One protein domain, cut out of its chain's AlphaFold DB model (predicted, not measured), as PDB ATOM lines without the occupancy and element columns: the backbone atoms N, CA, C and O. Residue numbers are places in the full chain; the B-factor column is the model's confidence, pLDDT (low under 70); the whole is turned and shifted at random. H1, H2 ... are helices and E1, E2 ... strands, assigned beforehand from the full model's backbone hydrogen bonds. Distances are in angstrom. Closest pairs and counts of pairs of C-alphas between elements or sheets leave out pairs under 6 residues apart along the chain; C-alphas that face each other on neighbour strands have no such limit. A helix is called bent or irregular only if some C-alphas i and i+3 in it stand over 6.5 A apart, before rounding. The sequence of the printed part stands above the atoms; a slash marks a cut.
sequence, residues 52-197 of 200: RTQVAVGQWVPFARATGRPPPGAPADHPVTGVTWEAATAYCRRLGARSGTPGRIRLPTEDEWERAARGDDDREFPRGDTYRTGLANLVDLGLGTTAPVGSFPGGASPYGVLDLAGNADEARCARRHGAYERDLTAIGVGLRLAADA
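Overview. This is residues 52 to 197 of the 200 residues of the protein "Serine/threonine-protein kinase pkn1" of Streptomyces sp. ADI98-12 (UniProt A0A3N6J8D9). This domain has little regular structure: H1 and H2, nearly at right angles, lie towards one end of a mass of loops, and the loops after H3 make the other end before the chain folds back to short E1. The printed part has 146 residues, 36 of them in named elements, H1, H2, H3 and E1 in that order, mostly helix. It is compact, with a radius of gyration of the C-alphas of 15.3 A and spans of 44 by 33 by 29 A.

Along the chain. H1, residues 57 to 66, starts at C-alpha 57 (32.804, 51.172, 250.294) and is only just irregular: C-alphas 59 and 62 are 6.8 A apart. H2, residues 85 to 98, is 19.9 A long. H3 is residues 110 to 118. E1, residues 194 to 196, ends at C-alpha 196 (30.316, 65.670, 231.375).

Arrangement. H1 and H2 are close but not clearly touching, about perpendicular at 85 degrees; their closest C-alphas, of Phe 63 and Tyr 91, are 6.7 A apart. H3 is apart from H1, H2 and E1. E1 pairs with no named strand, but residues 105 to 106 pair antiparallel with its residues 194 to 195. In H2 and H3 every O i to N i+4 pair is within hydrogen-bond range; in H1, 4 of 6.

Size, cuts and confidence. The farthest C-alphas, of Gly 68 and Asp 129, are 45.1 A apart. The printed part has no cut. The three links are long; H3 to E1 has 75 residues. Residues 168 to 190 have pLDDT under 70.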
ATOM      1  N   ARG A  52      37.054  55.200 236.908       95.12
ATOM      2  CA  ARG A  52      37.883  54.084 236.429       95.12
ATOM      3  C   ARG A  52      37.398  52.737 236.964       95.12
ATOM      4  O   ARG A  52      37.455  51.754 236.235       95.12
ATOM      5  N   THR A  53      36.898  52.709 238.190       94.56
ATOM      6  CA  THR A  53      36.342  51.532 238.869       94.56
ATOM      7  C   THR A  53      34.956  51.851 239.437       94.56
ATOM      8  O   THR A  53      34.527  53.011 239.397       94.56
ATOM      9  N   GLN A  54      34.276  50.855 240.017       92.44
ATOM     10  CA  GLN A  54      33.148  51.125 240.910       92.44
ATOM     11  C   GLN A  54      33.576  52.012 242.092       92.44
ATOM     12  O   GLN A  54      34.750  52.054 242.478       92.44
ATOM     13  N   VAL A  55      32.602  52.699 242.690       93.75
ATOM     14  CA  VAL A  55      32.736  53.386 243.974       93.75
ATOM     15  C   VAL A  55      33.011  52.338 245.042       93.75
ATOM     16  O   VAL A  55      32.221  51.416 245.236       93.75
ATOM     17  N   ALA A  56      34.123  52.486 245.749       95.31
ATOM     18  CA  ALA A  56      34.480  51.595 246.839       95.31
ATOM     19  C   ALA A  56      33.699  51.941 248.119       95.31
ATOM     20  O   ALA A  56      33.330  53.100 248.348       95.31
ATOM     21  N   VAL A  57      33.494  50.966 249.006       95.06
ATOM     22  CA  VAL A  57      32.804  51.172 250.294       95.06
ATOM     23  C   VAL A  57      33.439  52.312 251.094       95.06
ATOM     24  O   VAL A  57      32.729  53.168 251.624       95.06
ATOM     25  N   GLY A  58      34.769  52.403 251.123       96.12
ATOM     26  CA  GLY A  58      35.500  53.462 251.818       96.12
ATOM     27  C   GLY A  58      35.175  54.867 251.301       96.12
ATOM     28  O   GLY A  58      35.127  55.815 252.086       96.12
ATOM     29  N   GLN A  59      34.865  55.009 250.007       95.75
ATOM     30  CA  GLN A  59      34.440  56.278 249.403       95.75
ATOM     31  C   GLN A  59      32.981  56.627 249.742       95.75
ATOM     32  O   GLN A  59      32.609  57.805 249.775       95.75
ATOM     33  N   TRP A  60      32.149  55.616 250.004       94.94
ATOM     34  CA  TRP A  60      30.742  55.767 250.371       94.94
ATOM     35  C   TRP A  60      30.536  56.073 251.862       94.94
ATOM     36  O   TRP A  60      29.655  56.857 252.220       94.94
ATOM     37  N   VAL A  61      31.358  55.506 252.750       95.31
ATOM     38  CA  VAL A  61      31.218  55.629 254.216       95.31
ATOM     39  C   VAL A  61      31.042  57.079 254.708       95.31
ATOM     40  O   VAL A  61      30.132  57.313 255.511       95.31
ATOM     41  N   PRO A  62      31.810  58.087 254.243       95.06
ATOM     42  CA  PRO A  62      31.601  59.474 254.659       95.06
ATOM     43  C   PRO A  62      30.223  60.032 254.280       95.06
ATOM     44  O   PRO A  62      29.673  60.864 255.003       95.06
ATOM     45  N   PHE A  63      29.656  59.595 253.152       95.00
ATOM     46  CA  PHE A  63      28.298  59.958 252.756       95.00
ATOM     47  C   PHE A  63      27.255  59.256 253.623       95.00
ATOM     48  O   PHE A  63      26.328  59.917 254.094       95.00
ATOM     49  N   ALA A  64      27.431  57.958 253.882       94.25
ATOM     50  CA  ALA A  64      26.518  57.191 254.723       94.25
ATOM     51  C   ALA A  64      26.395  57.822 256.120       94.25
ATOM     52  O   ALA A  64      25.296  58.171 256.549       94.25
ATOM     53  N   ARG A  65      27.537  58.118 256.760       94.12
ATOM     54  CA  ARG A  65      27.593  58.795 258.068       94.12
ATOM     55  C   ARG A  65      26.900  60.156 258.051       94.12
ATOM     56  O   ARG A  65      26.103  60.451 258.932       94.12
ATOM     57  N   ALA A  66      27.164  60.969 257.030       94.06
ATOM     58  CA  ALA A  66      26.583  62.305 256.916       94.06
ATOM     59  C   ALA A  66      25.075  62.316 256.608       94.06
ATOM     60  O   ALA A  66      24.463  63.378 256.664       94.06
ATOM     61  N   THR A  67      24.490  61.173 256.240       92.94
ATOM     62  CA  THR A  67      23.065  61.047 255.896       92.94
ATOM     63  C   THR A  67      22.309  60.091 256.818       92.94
ATOM     64  O   THR A  67      21.163  59.760 256.529       92.94
ATOM     65  N   GLY A  68      22.932  59.646 257.917       92.31
ATOM     66  CA  GLY A  68      22.317  58.716 258.870       92.31
ATOM     67  C   GLY A  68      22.054  57.319 258.299       92.31
ATOM     68  O   GLY A  68      21.212  56.596 258.821       92.31
ATOM     69  N   ARG A  69      22.742  56.936 257.216       88.06
ATOM     70  CA  ARG A  69      22.602  55.620 256.577       88.06
ATOM     71  C   ARG A  69      23.596  54.626 257.180       88.06
ATOM     72  O   ARG A  69      24.735  55.017 257.459       88.06
ATOM     73  N   PRO A  70      23.225  53.342 257.327       86.75
ATOM     74  CA  PRO A  70      24.183  52.319 257.717       86.75
ATOM     75  C   PRO A  70      25.273  52.189 256.637       86.75
ATOM     76  O   PRO A  70      24.966  52.249 255.441       86.75
ATOM     77  N   PRO A  71      26.553  52.049 257.023       83.62
ATOM     78  CA  PRO A  71      27.601  51.745 256.063       83.62
ATOM     79  C   PRO A  71      27.412  50.318 255.506       83.62
ATOM     80  O   PRO A  71      26.930  49.445 256.228       83.62
ATOM     81  N   PRO A  72      27.808  50.063 254.248       85.12
ATOM     82  CA  PRO A  72      27.874  48.710 253.702       85.12
ATOM     83  C   PRO A  72      28.786  47.809 254.548       85.12
ATOM     84  O   PRO A  72      29.797  48.275 255.068       85.12
ATOM     85  N   GLY A  73      28.446  46.522 254.654       85.31
ATOM     86  CA  GLY A  73      29.210  45.542 255.441       85.31
ATOM     87  C   GLY A  73      30.460  44.971 254.755       85.31
ATOM     88  O   GLY A  73      31.154  44.159 255.358       85.31
ATOM     89  N   ALA A  74      30.740  45.354 253.505       88.75
ATOM     90  CA  ALA A  74      31.901  44.881 252.749       88.75
ATOM     91  C   ALA A  74      33.188  45.675 253.088       88.75
ATOM     92  O   ALA A  74      33.096  46.794 253.603       88.75
ATOM     93  N   PRO A  75      34.391  45.130 252.804       95.06
ATOM     94  CA  PRO A  75      35.658  45.831 253.022       95.06
ATOM     95  C   PRO A  75      35.749  47.171 252.278       95.06
ATOM     96  O   PRO A  75      35.098  47.384 251.258       95.06
ATOM     97  N   ALA A  76      36.575  48.091 252.785       96.38
ATOM     98  CA  ALA A  76      36.635  49.477 252.309       96.38
ATOM     99  C   ALA A  76      37.056  49.627 250.834       96.38
ATOM    100  O   ALA A  76      36.702  50.619 250.197       96.38
ATOM    101  N   ASP A  77      37.809  48.674 250.307       96.75
ATOM    102  CA  ASP A  77      38.322  48.601 248.940       96.75
ATOM    103  C   ASP A  77      37.432  47.775 247.997       96.75
ATOM    104  O   ASP A  77      37.672  47.753 246.791       96.75
ATOM    105  N   HIS A  78      36.372  47.146 248.505       93.81
ATOM    106  CA  HIS A  78      35.376  46.451 247.691       93.81
ATOM    107  C   HIS A  78      34.337  47.432 247.125       93.81
ATOM    108  O   HIS A  78      34.129  48.510 247.699       93.81
ATOM    109  N   PRO A  79      33.662  47.092 246.011       91.94
ATOM    110  CA  PRO A  79      32.600  47.925 245.459       91.94
ATOM    111  C   PRO A  79      31.444  48.077 246.454       91.94
ATOM    112  O   PRO A  79      31.043  47.123 247.123       91.94
ATOM    113  N   VAL A  80      30.866  49.276 246.529       90.31
ATOM    114  CA  VAL A  80      29.603  49.477 247.242       90.31
ATOM    115  C   VAL A  80      28.471  48.801 246.476       90.31
ATOM    116  O   VAL A  80      28.270  49.078 245.298       90.31
ATOM    117  N   THR A  81      27.717  47.945 247.157       85.31
ATOM    118  CA  THR A  81      26.523  47.260 246.646       85.31
ATOM    119  C   THR A  81      25.366  47.454 247.630       85.31
ATOM    120  O   THR A  81      25.559  47.965 248.737       85.31
ATOM    121  N   GLY A  82      24.144  47.080 247.248       78.00
ATOM    122  CA  GLY A  82      22.989  47.100 248.156       78.00
ATOM    123  C   GLY A  82      22.430  48.496 248.456       78.00
ATOM    124  O   GLY A  82      21.770  48.678 249.476       78.00
ATOM    125  N   VAL A  83      22.720  49.505 247.629       81.44
ATOM    126  CA  VAL A  83      22.232  50.884 247.838       81.44
ATOM    127  C   VAL A  83      20.870  51.098 247.167       81.44
ATOM    128  O   VAL A  83      20.325  50.187 246.568       81.44
ATOM    129  N   THR A  84      20.242  52.267 247.284       81.19
ATOM    130  CA  THR A  84      19.037  52.588 246.487       81.19
ATOM    131  C   THR A  84      19.384  53.597 245.405       81.19
ATOM    132  O   THR A  84      20.408  54.285 245.503       81.19
ATOM    133  N   TRP A  85      18.542  53.721 244.379       79.12
ATOM    134  CA  TRP A  85      18.779  54.681 243.298       79.12
ATOM    135  C   TRP A  85      18.788  56.118 243.825       79.12
ATOM    136  O   TRP A  85      19.635  56.932 243.443       79.12
ATOM    137  N   GLU A  86      17.913  56.418 244.787       85.06
ATOM    138  CA  GLU A  86      17.874  57.712 245.463       85.06
ATOM    139  C   GLU A  86      19.169  57.965 246.232       85.06
ATOM    140  O   GLU A  86      19.701  59.074 246.191       85.06
ATOM    141  N   ALA A  87      19.700  56.946 246.918       88.00
ATOM    142  CA  ALA A  87      20.953  57.063 247.655       88.00
ATOM    143  C   ALA A  87      22.137  57.301 246.706       88.00
ATOM    144  O   ALA A  87      22.947  58.194 246.955       88.00
ATOM    145  N   ALA A  88      22.214  56.548 245.607       87.19
ATOM    146  CA  ALA A  88      23.241  56.688 244.579       87.19
ATOM    147  C   ALA A  88      23.206  58.076 243.916       87.19
ATOM    148  O   ALA A  88      24.230  58.754 243.794       87.19
ATOM    149  N   THR A  89      22.016  58.559 243.564       87.38
ATOM    150  CA  THR A  89      21.832  59.892 242.977       87.38
ATOM    151  C   THR A  89      22.146  61.002 243.984       87.38
ATOM    152  O   THR A  89      22.787  61.997 243.639       87.38
ATOM    153  N   ALA A  90      21.754  60.842 245.252       91.81
ATOM    154  CA  ALA A  90      22.109  61.778 246.318       91.81
ATOM    155  C   ALA A  90      23.625  61.821 246.573       91.81
ATOM    156  O   ALA A  90      24.173  62.900 246.812       91.81
ATOM    157  N   TYR A  91      24.312  60.680 246.468       93.12
ATOM    158  CA  TYR A  91      25.768  60.609 246.534       93.12
ATOM    159  C   TYR A  91      26.421  61.410 245.403       93.12
ATOM    160  O   TYR A  91      27.249  62.279 245.677       93.12
ATOM    161  N   CYS A  92      25.976  61.210 244.157       91.44
ATOM    162  CA  CYS A  92      26.441  61.974 242.995       91.44
ATOM    163  C   CYS A  92      26.264  63.488 243.201       91.44
ATOM    164  O   CYS A  92      27.212  64.258 243.043       91.44
ATOM    165  N   ARG A  93      25.075  63.917 243.651       92.25
ATOM    166  CA  ARG A  93      24.778  65.330 243.949       92.25
ATOM    167  C   ARG A  93      25.698  65.899 245.026       92.25
ATOM    168  O   ARG A  93      26.197  67.012 244.872       92.25
ATOM    169  N   ARG A  94      25.942  65.148 246.105       93.75
ATOM    170  CA  ARG A  94      26.839  65.576 247.187       93.75
ATOM    171  C   ARG A  94      28.278  65.714 246.701       93.75
ATOM    172  O   ARG A  94      28.942  66.667 247.098       93.75
ATOM    173  N   LEU A  95      28.757  64.783 245.878       93.38
ATOM    174  CA  LEU A  95      30.084  64.881 245.278       93.38
ATOM    175  C   LEU A  95      30.174  66.100 244.364       93.38
ATOM    176  O   LEU A  95      31.065  66.914 244.557       93.38
ATOM    177  N   GLY A  96      29.208  66.292 243.461       91.44
ATOM    178  CA  GLY A  96      29.177  67.463 242.583       91.44
ATOM    179  C   GLY A  96      29.187  68.778 243.367       91.44
ATOM    180  O   GLY A  96      29.960  69.674 243.051       91.44
ATOM    181  N   ALA A  97      28.400  68.880 244.442       92.62
ATOM    182  CA  ALA A  97      28.404  70.056 245.313       92.62
ATOM    183  C   ALA A  97      29.759  70.279 246.011       92.62
ATOM    184  O   ALA A  97      30.222  71.412 246.103       92.62
ATOM    185  N   ARG A  98      30.413  69.210 246.484       91.19
ATOM    186  CA  ARG A  98      31.729  69.288 247.145       91.19
ATOM    187  C   ARG A  98      32.864  69.642 246.190       91.19
ATOM    188  O   ARG A  98      33.802  70.305 246.613       91.19
ATOM    189  N   SER A  99      32.772  69.209 244.939       88.38
ATOM    190  CA  SER A  99      33.774  69.470 243.903       88.38
ATOM    191  C   SER A  99      33.576  70.817 243.196       88.38
ATOM    192  O   SER A  99      34.329  71.133 242.284       88.38
ATOM    193  N   GLY A 100      32.557  71.606 243.568       91.06
ATOM    194  CA  GLY A 100      32.230  72.865 242.884       91.06
ATOM    195  C   GLY A 100      31.580  72.676 241.507       91.06
ATOM    196  O   GLY A 100      31.477  73.620 240.730       91.06
ATOM    197  N   THR A 101      31.108  71.467 241.204       88.69
ATOM    198  CA  THR A 101      30.520  71.065 239.920       88.69
ATOM    199  C   THR A 101      29.110  70.479 240.124       88.69
ATOM    200  O   THR A 101      28.861  69.311 239.789       88.69
ATOM    201  N   PRO A 102      28.169  71.228 240.736       89.12
ATOM    202  CA  PRO A 102      26.833  70.720 241.037       89.12
ATOM    203  C   PRO A 102      26.118  70.281 239.755       89.12
ATOM    204  O   PRO A 102      26.170  70.957 238.733       89.12
ATOM    205  N   GLY A 103      25.469  69.117 239.808       83.88
ATOM    206  CA  GLY A 103      24.759  68.533 238.664       83.88
ATOM    207  C   GLY A 103      25.644  67.852 237.615       83.88
ATOM    208  O   GLY A 103      25.107  67.109 236.803       83.88
ATOM    209  N   ARG A 104      26.974  68.035 237.657       87.62
ATOM    210  CA  ARG A 104      27.888  67.418 236.681       87.62
ATOM    211  C   ARG A 104      28.248  65.975 237.013       87.62
ATOM    212  O   ARG A 104      28.407  65.182 236.102       87.62
ATOM    213  N   ILE A 105      28.351  65.616 238.295       90.62
ATOM    214  CA  ILE A 105      28.560  64.220 238.717       90.62
ATOM    215  C   ILE A 105      27.202  63.523 238.798       90.62
ATOM    216  O   ILE A 105      26.305  63.984 239.511       90.62
ATOM    217  N   ARG A 106      27.061  62.406 238.083       91.19
ATOM    218  CA  ARG A 106      25.820  61.638 237.914       91.19
ATOM    219  C   ARG A 106      26.102  60.146 237.721       91.19
ATOM    220  O   ARG A 106      27.250  59.721 237.656       91.19
ATOM    221  N   LEU A 107      25.042  59.353 237.622       88.00
ATOM    222  CA  LEU A 107      25.133  57.979 237.128       88.00
ATOM    223  C   LEU A 107      25.339  57.989 235.600       88.00
ATOM    224  O   LEU A 107      24.806  58.885 234.931       88.00
ATOM    225  N   PRO A 108      26.086  57.023 235.034       86.81
ATOM    226  CA  PRO A 108      26.152  56.854 233.589       86.81
ATOM    227  C   PRO A 108      24.785  56.438 233.036       86.81
ATOM    228  O   PRO A 108      24.002  55.730 233.684       86.81
ATOM    229  N   THR A 109      24.507  56.869 231.812       83.56
ATOM    230  CA  THR A 109      23.474  56.253 230.977       83.56
ATOM    231  C   THR A 109      23.899  54.851 230.548       83.56
ATOM    232  O   THR A 109      25.081  54.517 230.582       83.56
ATOM    233  N   GLU A 110      22.942  54.024 230.143       82.25
ATOM    234  CA  GLU A 110      23.230  52.713 229.556       82.25
ATOM    235  C   GLU A 110      24.134  52.815 228.316       82.25
ATOM    236  O   GLU A 110      25.136  52.108 228.241       82.25
ATOM    237  N   ASP A 111      23.868  53.775 227.423       88.25
ATOM    238  CA  ASP A 111      24.686  54.012 226.226       88.25
ATOM    239  C   ASP A 111      26.120  54.455 226.584       88.25
ATOM    240  O   ASP A 111      27.091  54.019 225.971       88.25
ATOM    241  N   GLU A 112      26.287  55.299 227.606       90.94
ATOM    242  CA  GLU A 112      27.614  55.679 228.111       90.94
ATOM    243  C   GLU A 112      28.339  54.495 228.751       90.94
ATOM    244  O   GLU A 112      29.534  54.311 228.533       90.94
ATOM    245  N   TRP A 113      27.635  53.675 229.531       89.56
ATOM    246  CA  TRP A 113      28.224  52.503 230.169       89.56
ATOM    247  C   TRP A 113      28.686  51.476 229.130       89.56
ATOM    248  O   TRP A 113      29.833  51.029 229.178       89.56
ATOM    249  N   GLU A 114      27.840  51.154 228.147       89.81
ATOM    250  CA  GLU A 114      28.198  50.210 227.086       89.81
ATOM    251  C   GLU A 114      29.308  50.776 226.201       89.81
ATOM    252  O   GLU A 114      30.255  50.060 225.887       89.81
ATOM    253  N   ARG A 115      29.282  52.075 225.877       92.31
ATOM    254  CA  ARG A 115      30.396  52.711 225.164       92.31
ATOM    255  C   ARG A 115      31.691  52.632 225.961       92.31
ATOM    256  O   ARG A 115      32.721  52.287 225.393       92.31
ATOM    257  N   ALA A 116      31.654  52.904 227.264       92.69
ATOM    258  CA  ALA A 116      32.826  52.790 228.126       92.69
ATOM    259  C   ALA A 116      33.390  51.360 228.160       92.69
ATOM    260  O   ALA A 116      34.605  51.206 228.299       92.69
ATOM    261  N   ALA A 117      32.533  50.342 228.029       90.38
ATOM    262  CA  ALA A 117      32.907  48.930 228.000       90.38
ATOM    263  C   ALA A 117      33.432  48.474 226.633       90.38
ATOM    264  O   ALA A 117      34.494  47.858 226.566       90.38
ATOM    265  N   ARG A 118      32.698  48.786 225.562       90.00
ATOM    266  CA  ARG A 118      32.893  48.249 224.211       90.00
ATOM    267  C   ARG A 118      33.838  49.096 223.361       90.00
ATOM    268  O   ARG A 118      34.713  48.551 222.704       90.00
ATOM    269  N   GLY A 119      33.714  50.419 223.391       89.88
ATOM    270  CA  GLY A 119      34.382  51.303 222.431       89.88
ATOM    271  C   GLY A 119      33.542  51.583 221.180       89.88
ATOM    272  O   GLY A 119      32.318  51.686 221.260       89.88
ATOM    273  N   ASP A 120      34.216  51.761 220.041       86.62
ATOM    274  CA  ASP A 120      33.623  52.176 218.754       86.62
ATOM    275  C   ASP A 120      33.363  51.017 217.771       86.62
ATOM    276  O   ASP A 120      32.837  51.239 216.678       86.62
ATOM    277  N   ASP A 121      33.757  49.793 218.128       84.69
ATOM    278  CA  ASP A 121      33.654  48.602 217.282       84.69
ATOM    279  C   ASP A 121      32.636  47.581 217.825       84.69
ATOM    280  O   ASP A 121      31.859  47.868 218.737       84.69
ATOM    281  N   ASP A 122      32.601  46.398 217.211       82.88
ATOM    282  CA  ASP A 122      31.640  45.329 217.506       82.88
ATOM    283  C   ASP A 122      32.206  44.268 218.464       82.88
ATOM    284  O   ASP A 122      31.737  43.131 218.469       82.88
ATOM    285  N   ARG A 123      33.238  44.611 219.255       84.81
ATOM    286  CA  ARG A 123      33.925  43.626 220.101       84.81
ATOM    287  C   ARG A 123      32.992  42.987 221.114       84.81
ATOM    288  O   ARG A 123      32.162  43.672 221.713       84.81
ATOM    289  N   GLU A 124      33.179  41.699 221.365       79.00
ATOM    290  CA  GLU A 124      32.325  40.964 222.301       79.00
ATOM    291  C   GLU A 124      32.649  41.268 223.775       79.00
ATOM    292  O   GLU A 124      31.746  41.462 224.589       79.00
ATOM    293  N   PHE A 125      33.934  41.382 224.121       79.12
ATOM    294  CA  PHE A 125      34.399  41.708 225.471       79.12
ATOM    295  C   PHE A 125      35.195  43.017 225.473       79.12
ATOM    296  O   PHE A 125      35.782  43.382 224.453       79.12
ATOM    297  N   PRO A 126      35.341  43.708 226.623       76.81
ATOM    298  CA  PRO A 126      36.072  44.978 226.678       76.81
ATOM    299  C   PRO A 126      37.494  44.923 226.088       76.81
ATOM    300  O   PRO A 126      37.984  45.893 225.511       76.81
ATOM    301  N   ARG A 127      38.158  43.764 226.161       77.44
ATOM    302  CA  ARG A 127      39.522  43.549 225.647       77.44
ATOM    303  C   ARG A 127      39.592  43.007 224.212       77.44
ATOM    304  O   ARG A 127      40.705  42.825 223.723       77.44
ATOM    305  N   GLY A 128      38.463  42.734 223.559       77.56
ATOM    306  CA  GLY A 128      38.385  42.104 222.236       77.56
ATOM    307  C   GLY A 128      37.433  40.905 222.222       77.56
ATOM    308  O   GLY A 128      36.581  40.780 223.092       77.56
ATOM    309  N   ASP A 129      37.609  39.991 221.272       80.44
ATOM    310  CA  ASP A 129      36.612  38.938 220.986       80.44
ATOM    311  C   ASP A 129      36.876  37.597 221.679       80.44
ATOM    312  O   ASP A 129      36.224  36.596 221.403       80.44
ATOM    313  N   THR A 130      37.873  37.527 222.563       80.12
ATOM    314  CA  THR A 130      38.251  36.270 223.224       80.12
ATOM    315  C   THR A 130      38.064  36.358 224.727       80.12
ATOM    316  O   THR A 130      38.765  37.108 225.409       80.12
ATOM    317  N   TYR A 131      37.177  35.510 225.244       79.12
ATOM    318  CA  TYR A 131      37.030  35.290 226.675       79.12
ATOM    319  C   TYR A 131      38.307  34.701 227.286       79.12
ATOM    320  O   TYR A 131      38.905  33.776 226.728       79.12
ATOM    321  N   ARG A 132      38.716  35.201 228.457       81.44
ATOM    322  CA  ARG A 132      39.809  34.620 229.250       81.44
ATOM    323  C   ARG A 132      39.494  34.717 230.740       81.44
ATOM    324  O   ARG A 132      39.278  35.812 231.258       81.44
ATOM    325  N   THR A 133      39.539  33.577 231.423       83.88
ATOM    326  CA  THR A 133      39.445  33.499 232.887       83.88
ATOM    327  C   THR A 133      40.531  34.356 233.540       83.88
ATOM    328  O   THR A 133      41.663  34.419 233.057       83.88
ATOM    329  N   GLY A 134      40.187  35.036 234.635       84.56
ATOM    330  CA  GLY A 134      41.115  35.915 235.358       84.56
ATOM    331  C   GLY A 134      41.209  37.342 234.819       84.56
ATOM    332  O   GLY A 134      42.024  38.115 235.315       84.56
ATOM    333  N   LEU A 135      40.384  37.722 233.836       86.06
ATOM    334  CA  LEU A 135      40.263  39.115 233.384       86.06
ATOM    335  C   LEU A 135      39.104  39.878 234.036       86.06
ATOM    336  O   LEU A 135      39.047  41.098 233.925       86.06
ATOM    337  N   ALA A 136      38.196  39.187 234.717       86.31
ATOM    338  CA  ALA A 136      37.107  39.779 235.480       86.31
ATOM    339  C   ALA A 136      36.699  38.824 236.605       86.31
ATOM    340  O   ALA A 136      36.883  37.613 236.487       86.31
ATOM    341  N   ASN A 137      36.117  39.366 237.677       86.69
ATOM    342  CA  ASN A 137      35.472  38.549 238.700       86.69
ATOM    343  C   ASN A 137      34.119  38.042 238.193       86.69
ATOM    344  O   ASN A 137      33.104  38.731 238.317       86.69
ATOM    345  N   LEU A 138      34.155  36.859 237.586       84.06
ATOM    346  CA  LEU A 138      33.019  36.106 237.070       84.06
ATOM    347  C   LEU A 138      32.901  34.758 237.796       84.06
ATOM    348  O   LEU A 138      33.767  34.370 238.579       84.06
ATOM    349  N   VAL A 139      31.803  34.042 237.537       78.44
ATOM    350  CA  VAL A 139      31.478  32.770 238.207       78.44
ATOM    351  C   VAL A 139      32.592  31.723 238.094       78.44
ATOM    352  O   VAL A 139      32.797  30.942 239.017       78.44
ATOM    353  N   ASP A 140      33.348  31.735 236.998       78.62
ATOM    354  CA  ASP A 140      34.437  30.797 236.728       78.62
ATOM    355  C   ASP A 140      35.659  30.985 237.643       78.62
ATOM    356  O   ASP A 140      36.424  30.040 237.822       78.62
ATOM    357  N   LEU A 141      35.828  32.160 238.264       84.38
ATOM    358  CA  LEU A 141      36.865  32.381 239.276       84.38
ATOM    359  C   LEU A 141      36.514  31.798 240.646       84.38
ATOM    360  O   LEU A 141      37.401  31.669 241.489       84.38
ATOM    361  N   GLY A 142      35.245  31.467 240.898       81.44
ATOM    362  CA  GLY A 142      34.828  30.804 242.134       81.44
ATOM    363  C   GLY A 142      35.032  31.620 243.418       81.44
ATOM    364  O   GLY A 142      34.986  31.045 244.501       81.44
ATOM    365  N   LEU A 143      35.238  32.944 243.331       84.25
ATOM    366  CA  LEU A 143      35.453  33.796 244.512       84.25
ATOM    367  C   LEU A 143      34.228  33.845 245.437       84.25
ATOM    368  O   LEU A 143      34.375  34.060 246.636       84.25
ATOM    369  N   GLY A 144      33.019  33.674 244.887       81.25
ATOM    370  CA  GLY A 144      31.764  33.668 245.654       81.25
ATOM    371  C   GLY A 144      31.405  35.012 246.305       81.25
ATOM    372  O   GLY A 144      30.440  35.090 247.060       81.25
ATOM    373  N   THR A 145      32.175  36.065 246.030       86.31
ATOM    374  CA  THR A 145      31.992  37.424 246.545       86.31
ATOM    375  C   THR A 145      32.668  38.438 245.614       86.31
ATOM    376  O   THR A 145      33.282  38.073 244.610       86.31
ATOM    377  N   THR A 146      32.548  39.724 245.938       88.19
ATOM    378  CA  THR A 146      33.258  40.818 245.261       88.19
ATOM    379  C   THR A 146      34.763  40.755 245.550       88.19
ATOM    380  O   THR A 146      35.192  40.214 246.563       88.19
ATOM    381  N   ALA A 147      35.571  41.340 244.675       91.81
ATOM    382  CA  ALA A 147      36.998  41.577 244.852       91.81
ATOM    383  C   ALA A 147      37.255  43.086 245.033       91.81
ATOM    384  O   ALA A 147      36.410  43.897 244.621       91.81
ATOM    385  N   PRO A 148      38.419  43.489 245.577       96.19
ATOM    386  CA  PRO A 148      38.817  44.890 245.606       96.19
ATOM    387  C   PRO A 148      38.715  45.526 244.218       96.19
ATOM    388  O   PRO A 148      39.058  44.904 243.204       96.19
ATOM    389  N   VAL A 149      38.226  46.760 244.152       95.12
ATOM    390  CA  VAL A 149      38.046  47.461 242.878       95.12
ATOM    391  C   VAL A 149      39.378  47.580 242.127       95.12
ATOM    392  O   VAL A 149      40.411  47.912 242.706       95.12
ATOM    393  N   GLY A 150      39.375  47.291 240.827       93.75
ATOM    394  CA  GLY A 150      40.569  47.307 239.988       93.75
ATOM    395  C   GLY A 150      41.496  46.093 240.119       93.75
ATOM    396  O   GLY A 150      42.597  46.134 239.569       93.75
ATOM    397  N   SER A 151      41.071  45.009 240.782       94.62
ATOM    398  CA  SER A 151      41.862  43.768 240.925       94.62
ATOM    399  C   SER A 151      42.203  43.083 239.595       94.62
ATOM    400  O   SER A 151      43.124  42.270 239.540       94.62
ATOM    401  N   PHE A 152      41.498  43.422 238.513       92.00
ATOM    402  CA  PHE A 152      41.677  42.823 237.190       92.00
ATOM    403  C   PHE A 152      42.136  43.867 236.159       92.00
ATOM    404  O   PHE A 152      41.395  44.205 235.233       92.00
ATOM    405  N   PRO A 153      43.374  44.392 236.252       93.12
ATOM    406  CA  PRO A 153      43.871  45.403 235.311       93.12
ATOM    407  C   PRO A 153      43.955  44.874 233.867       93.12
ATOM    408  O   PRO A 153      43.853  45.638 232.905       93.12
ATOM    409  N   GLY A 154      44.097  43.553 233.703       88.94
ATOM    410  CA  GLY A 154      44.018  42.875 232.411       88.94
ATOM    411  C   GLY A 154      42.631  42.917 231.760       88.94
ATOM    412  O   GLY A 154      42.537  42.652 230.569       88.94
ATOM    413  N   GLY A 155      41.575  43.270 232.498       88.12
ATOM    414  CA  GLY A 155      40.197  43.386 232.010       88.12
ATOM    415  C   GLY A 155      39.799  44.773 231.510       88.12
ATOM    416  O   GLY A 155      38.629  44.991 231.212       88.12
ATOM    417  N   ALA A 156      40.736  45.725 231.445       92.88
ATOM    418  CA  ALA A 156      40.428  47.107 231.081       92.88
ATOM    419  C   ALA A 156      39.751  47.247 229.706       92.88
ATOM    420  O   ALA A 156      40.182  46.639 228.731       92.88
ATOM    421  N   SER A 157      38.749  48.114 229.607       92.81
ATOM    422  CA  SER A 157      38.156  48.518 228.328       92.81
ATOM    423  C   SER A 157      39.159  49.278 227.441       92.81
ATOM    424  O   SER A 157      40.220  49.680 227.940       92.81
ATOM    425  N   PRO A 158      38.866  49.550 226.148       92.44
ATOM    426  CA  PRO A 158      39.772  50.340 225.305       92.44
ATOM    427  C   PRO A 158      40.023  51.759 225.839       92.44
ATOM    428  O   PRO A 158      41.043  52.356 225.510       92.44
ATOM    429  N   TYR A 159      39.146  52.273 226.708       94.44
ATOM    430  CA  TYR A 159      39.315  53.566 227.384       94.44
ATOM    431  C   TYR A 159      39.927  53.440 228.794       94.44
ATOM    432  O   TYR A 159      39.969  54.408 229.554       94.44
ATOM    433  N   GLY A 160      40.401  52.250 229.179       94.12
ATOM    434  CA  GLY A 160      41.089  52.001 230.450       94.12
ATOM    435  C   GLY A 160      40.172  51.862 231.671       94.12
ATOM    436  O   GLY A 160      40.652  51.923 232.809       94.12
ATOM    437  N   VAL A 161      38.865  51.691 231.457       94.50
ATOM    438  CA  VAL A 161      37.877  51.490 232.524       94.50
ATOM    439  C   VAL A 161      37.911  50.027 232.971       94.50
ATOM    440  O   VAL A 161      37.924  49.123 232.140       94.50
ATOM    441  N   LEU A 162      37.971  49.789 234.278       93.62
ATOM    442  CA  LEU A 162      38.090  48.459 234.882       93.62
ATOM    443  C   LEU A 162      36.735  47.945 235.366       93.62
ATOM    444  O   LEU A 162      35.823  48.737 235.591       93.62
ATOM    445  N   ASP A 163      36.647  46.632 235.575       89.25
ATOM    446  CA  ASP A 163      35.533  45.943 236.244       89.25
ATOM    447  C   ASP A 163      34.158  46.080 235.560       89.25
ATOM    448  O   ASP A 163      33.134  45.861 236.192       89.25
ATOM    449  N   LEU A 164      34.112  46.411 234.262       87.81
ATOM    450  CA  LEU A 164      32.854  46.516 233.500       87.81
ATOM    451  C   LEU A 164      32.255  45.152 233.111       87.81
ATOM    452  O   LEU A 164      31.105  45.084 232.704       87.81
ATOM    453  N   ALA A 165      33.023  44.067 233.233       82.88
ATOM    454  CA  ALA A 165      32.599  42.710 232.882       82.88
ATOM    455  C   ALA A 165      32.433  41.786 234.106       82.88
ATOM    456  O   ALA A 165      32.427  40.573 233.940       82.88
ATOM    457  N   GLY A 166      32.359  42.316 235.333       82.81
ATOM    458  CA  GLY A 166      32.210  41.492 236.537       82.81
ATOM    459  C   GLY A 166      32.398  42.266 237.840       82.81
ATOM    460  O   GLY A 166      32.288  43.487 237.877       82.81
ATOM    461  N   ASN A 167      32.732  41.549 238.912       77.75
ATOM    462  CA  ASN A 167      32.855  42.041 240.291       77.75
ATOM    463  C   ASN A 167      31.511  42.308 240.975       77.75
ATOM    464  O   ASN A 167      31.144  41.602 241.910       77.75
ATOM    465  N   ALA A 168      30.762  43.280 240.476       65.44
ATOM    466  CA  ALA A 168      29.370  43.498 240.828       65.44
ATOM    467  C   ALA A 168      28.653  43.946 239.557       65.44
ATOM    468  O   ALA A 168      29.186  44.792 238.839       65.44
ATOM    469  N   ASP A 169      27.462  43.408 239.279       57.97
ATOM    470  CA  ASP A 169      26.589  44.012 238.261       57.97
ATOM    471  C   ASP A 169      26.413  45.491 238.618       57.97
ATOM    472  O   ASP A 169      26.366  45.786 239.804       57.97
ATOM    473  N   GLU A 170      26.354  46.436 237.677       52.66
ATOM    474  CA  GLU A 170      26.353  47.879 237.995       52.66
ATOM    475  C   GLU A 170      25.001  48.565 237.766       52.66
ATOM    476  O   GLU A 170      24.296  48.300 236.793       52.66
ATOM    477  N   ALA A 171      24.652  49.503 238.650       48.38
ATOM    478  CA  ALA A 171      23.513  50.388 238.457       48.38
ATOM    479  C   ALA A 171      23.753  51.269 237.220       48.38
ATOM    480  O   ALA A 171      24.467  52.272 237.273       48.38
ATOM    481  N   ARG A 172      23.132  50.894 236.102       50.09
ATOM    482  CA  ARG A 172      23.019  51.717 234.895       50.09
ATOM    483  C   ARG A 172      21.746  52.559 234.997       50.09
ATOM    484  O   ARG A 172      20.732  52.077 235.504       50.09
ATOM    485  N   CYS A 173      21.744  53.795 234.488       38.34
ATOM    486  CA  CYS A 173      20.464  54.412 234.132       38.34
ATOM    487  C   CYS A 173      19.920  53.633 232.930       38.34
ATOM    488  O   CYS A 173      20.256  53.968 231.793       38.34
ATOM    489  N   ALA A 174      19.132  52.585 233.180       34.56
ATOM    490  CA  ALA A 174      18.400  51.888 232.135       34.56
ATOM    491  C   ALA A 174      17.478  52.914 231.476       34.56
ATOM    492  O   ALA A 174      16.492  53.364 232.061       34.56
ATOM    493  N   ARG A 175      17.817  53.330 230.256       34.81
ATOM    494  CA  ARG A 175      16.931  54.154 229.434       34.81
ATOM    495  C   ARG A 175      16.050  53.223 228.616       34.81
ATOM    496  O   ARG A 175      15.851  53.439 227.425       34.81
ATOM    497  N   ARG A 176      15.464  52.202 229.244       33.53
ATOM    498  CA  ARG A 176      14.414  51.430 228.591       33.53
ATOM    499  C   ARG A 176      13.097  52.176 228.776       33.53
ATOM    500  O   ARG A 176      12.455  52.090 229.807       33.53
ATOM    501  N   HIS A 177      12.731  52.946 227.748       31.16
ATOM    502  CA  HIS A 177      11.417  53.583 227.562       31.16
ATOM    503  C   HIS A 177      11.100  54.869 228.347       31.16
ATOM    504  O   HIS A 177       9.992  55.040 228.839       31.16
ATOM    505  N   GLY A 178      12.004  55.852 228.358       30.50
ATOM    506  CA  GLY A 178      11.592  57.259 228.539       30.50
ATOM    507  C   GLY A 178      10.999  57.647 229.903       30.50
ATOM    508  O   GLY A 178      10.555  58.782 230.059       30.50
ATOM    509  N   ALA A 179      11.055  56.770 230.901       31.83
ATOM    510  CA  ALA A 179      10.739  57.070 232.287       31.83
ATOM    511  C   ALA A 179      11.935  56.671 233.155       31.83
ATOM    512  O   ALA A 179      12.490  55.587 233.012       31.83
ATOM    513  N   TYR A 180      12.350  57.572 234.045       43.69
ATOM    514  CA  TYR A 180      13.205  57.222 235.173       43.69
ATOM    515  C   TYR A 180      12.393  56.265 236.050       43.69
ATOM    516  O   TYR A 180      11.572  56.731 236.842       43.69
ATOM    517  N   GLU A 181      12.521  54.951 235.860       40.25
ATOM    518  CA  GLU A 181      11.801  54.000 236.704       40.25
ATOM    519  C   GLU A 181      12.271  54.177 238.152       40.25
ATOM    520  O   GLU A 181      13.429  53.952 238.502       40.25
ATOM    521  N   ARG A 182      11.341  54.648 238.984       43.81
ATOM    522  CA  ARG A 182      11.482  54.815 240.435       43.81
ATOM    523  C   ARG A 182      11.499  53.473 241.184       43.81
ATOM    524  O   ARG A 182      11.644  53.475 242.398       43.81
ATOM    525  N   ASP A 183      11.390  52.349 240.475       39.31
ATOM    526  CA  ASP A 183      11.188  51.013 241.045       39.31
ATOM    527  C   ASP A 183      12.441  50.126 240.966       39.31
ATOM    528  O   ASP A 183      12.410  48.996 240.487       39.31
ATOM    529  N   LEU A 184      13.563  50.607 241.509       44.91
ATOM    530  CA  LEU A 184      14.653  49.728 241.950       44.91
ATOM    531  C   LEU A 184      14.603  49.638 243.479       44.91
ATOM    532  O   LEU A 184      15.334  50.334 244.184       44.91
ATOM    533  N   THR A 185      13.708  48.796 244.004       41.94
ATOM    534  CA  THR A 185      13.434  48.646 245.449       41.94
ATOM    535  C   THR A 185      14.603  48.077 246.266       41.94
ATOM    536  O   THR A 185      14.582  48.157 247.491       41.94
ATOM    537  N   ALA A 186      15.669  47.598 245.624       37.56
ATOM    538  CA  ALA A 186      16.999  47.440 246.209       37.56
ATOM    539  C   ALA A 186      18.025  47.296 245.075       37.56
ATOM    540  O   ALA A 186      17.867  46.440 244.206       37.56
ATOM    541  N   ILE A 187      19.089  48.104 245.066       42.75
ATOM    542  CA  ILE A 187      20.180  47.951 244.098       42.75
ATOM    543  C   ILE A 187      21.114  46.859 244.636       42.75
ATOM    544  O   ILE A 187      22.054  47.156 245.363       42.75
ATOM    545  N   GLY A 188      20.924  45.595 244.249       36.31
ATOM    546  CA  GLY A 188      21.932  44.522 244.402       36.31
ATOM    547  C   GLY A 188      23.187  44.704 243.523       36.31
ATOM    548  O   GLY A 188      23.870  43.742 243.198       36.31
ATOM    549  N   VAL A 189      23.456  45.940 243.113       55.94
ATOM    550  CA  VAL A 189      24.195  46.351 241.917       55.94
ATOM    551  C   VAL A 189      25.241  47.411 242.371       55.94
ATOM    552  O   VAL A 189      24.969  48.253 243.229       55.94
ATOM    553  N   GLY A 190      26.484  47.336 241.902       55.72
ATOM    554  CA  GLY A 190      27.587  48.260 242.151       55.72
ATOM    555  C   GLY A 190      27.319  49.680 241.643       55.72
ATOM    556  O   GLY A 190      26.521  49.894 240.734       55.72
ATOM    557  N   LEU A 191      27.991  50.679 242.219       78.00
ATOM    558  CA  LEU A 191      27.837  52.093 241.851       78.00
ATOM    559  C   LEU A 191      29.026  52.588 241.019       78.00
ATOM    560  O   LEU A 191      30.161  52.470 241.467       78.00
ATOM    561  N   ARG A 192      28.787  53.243 239.876       82.62
ATOM    562  CA  ARG A 192      29.819  53.952 239.097       82.62
ATOM    563  C   ARG A 192      29.363  55.368 238.761       82.62
ATOM    564  O   ARG A 192      28.181  55.613 238.548       82.62
ATOM    565  N   LEU A 193      30.307  56.307 238.741       82.56
ATOM    566  CA  LEU A 193      30.034  57.725 238.494       82.56
ATOM    567  C   LEU A 193      30.449  58.121 237.081       82.56
ATOM    568  O   LEU A 193      31.494  57.680 236.604       82.56
ATOM    569  N   ALA A 194      29.678  59.008 236.469       79.69
ATOM    570  CA  ALA A 194      30.010  59.707 235.239       79.69
ATOM    571  C   ALA A 194      29.895  61.227 235.427       79.69
ATOM    572  O   ALA A 194      29.228  61.704 236.349       79.69
ATOM    573  N   ALA A 195      30.556  61.978 234.556       82.50
ATOM    574  CA  ALA A 195      30.451  63.423 234.465       82.50
ATOM    575  C   ALA A 195      30.601  63.893 233.018       82.50
ATOM    576  O   ALA A 195      31.147  63.174 232.186       82.50
ATOM    577  N   ASP A 196      30.141  65.099 232.712       81.69
ATOM    578  CA  ASP A 196      30.316  65.670 231.375       81.69
ATOM    579  C   ASP A 196      31.805  65.946 231.102       81.69
ATOM    580  O   ASP A 196      32.565  66.198 232.044       81.69
ATOM    581  N   ALA A 197      32.224  65.915 229.833       75.94
ATOM    582  CA  ALA A 197      33.633  66.046 229.445       75.94
ATOM    583  C   ALA A 197      34.314  67.323 229.976       75.94
ATOM    584  O   ALA A 197      35.478  67.273 230.361       75.94
TER     585      ALA A 197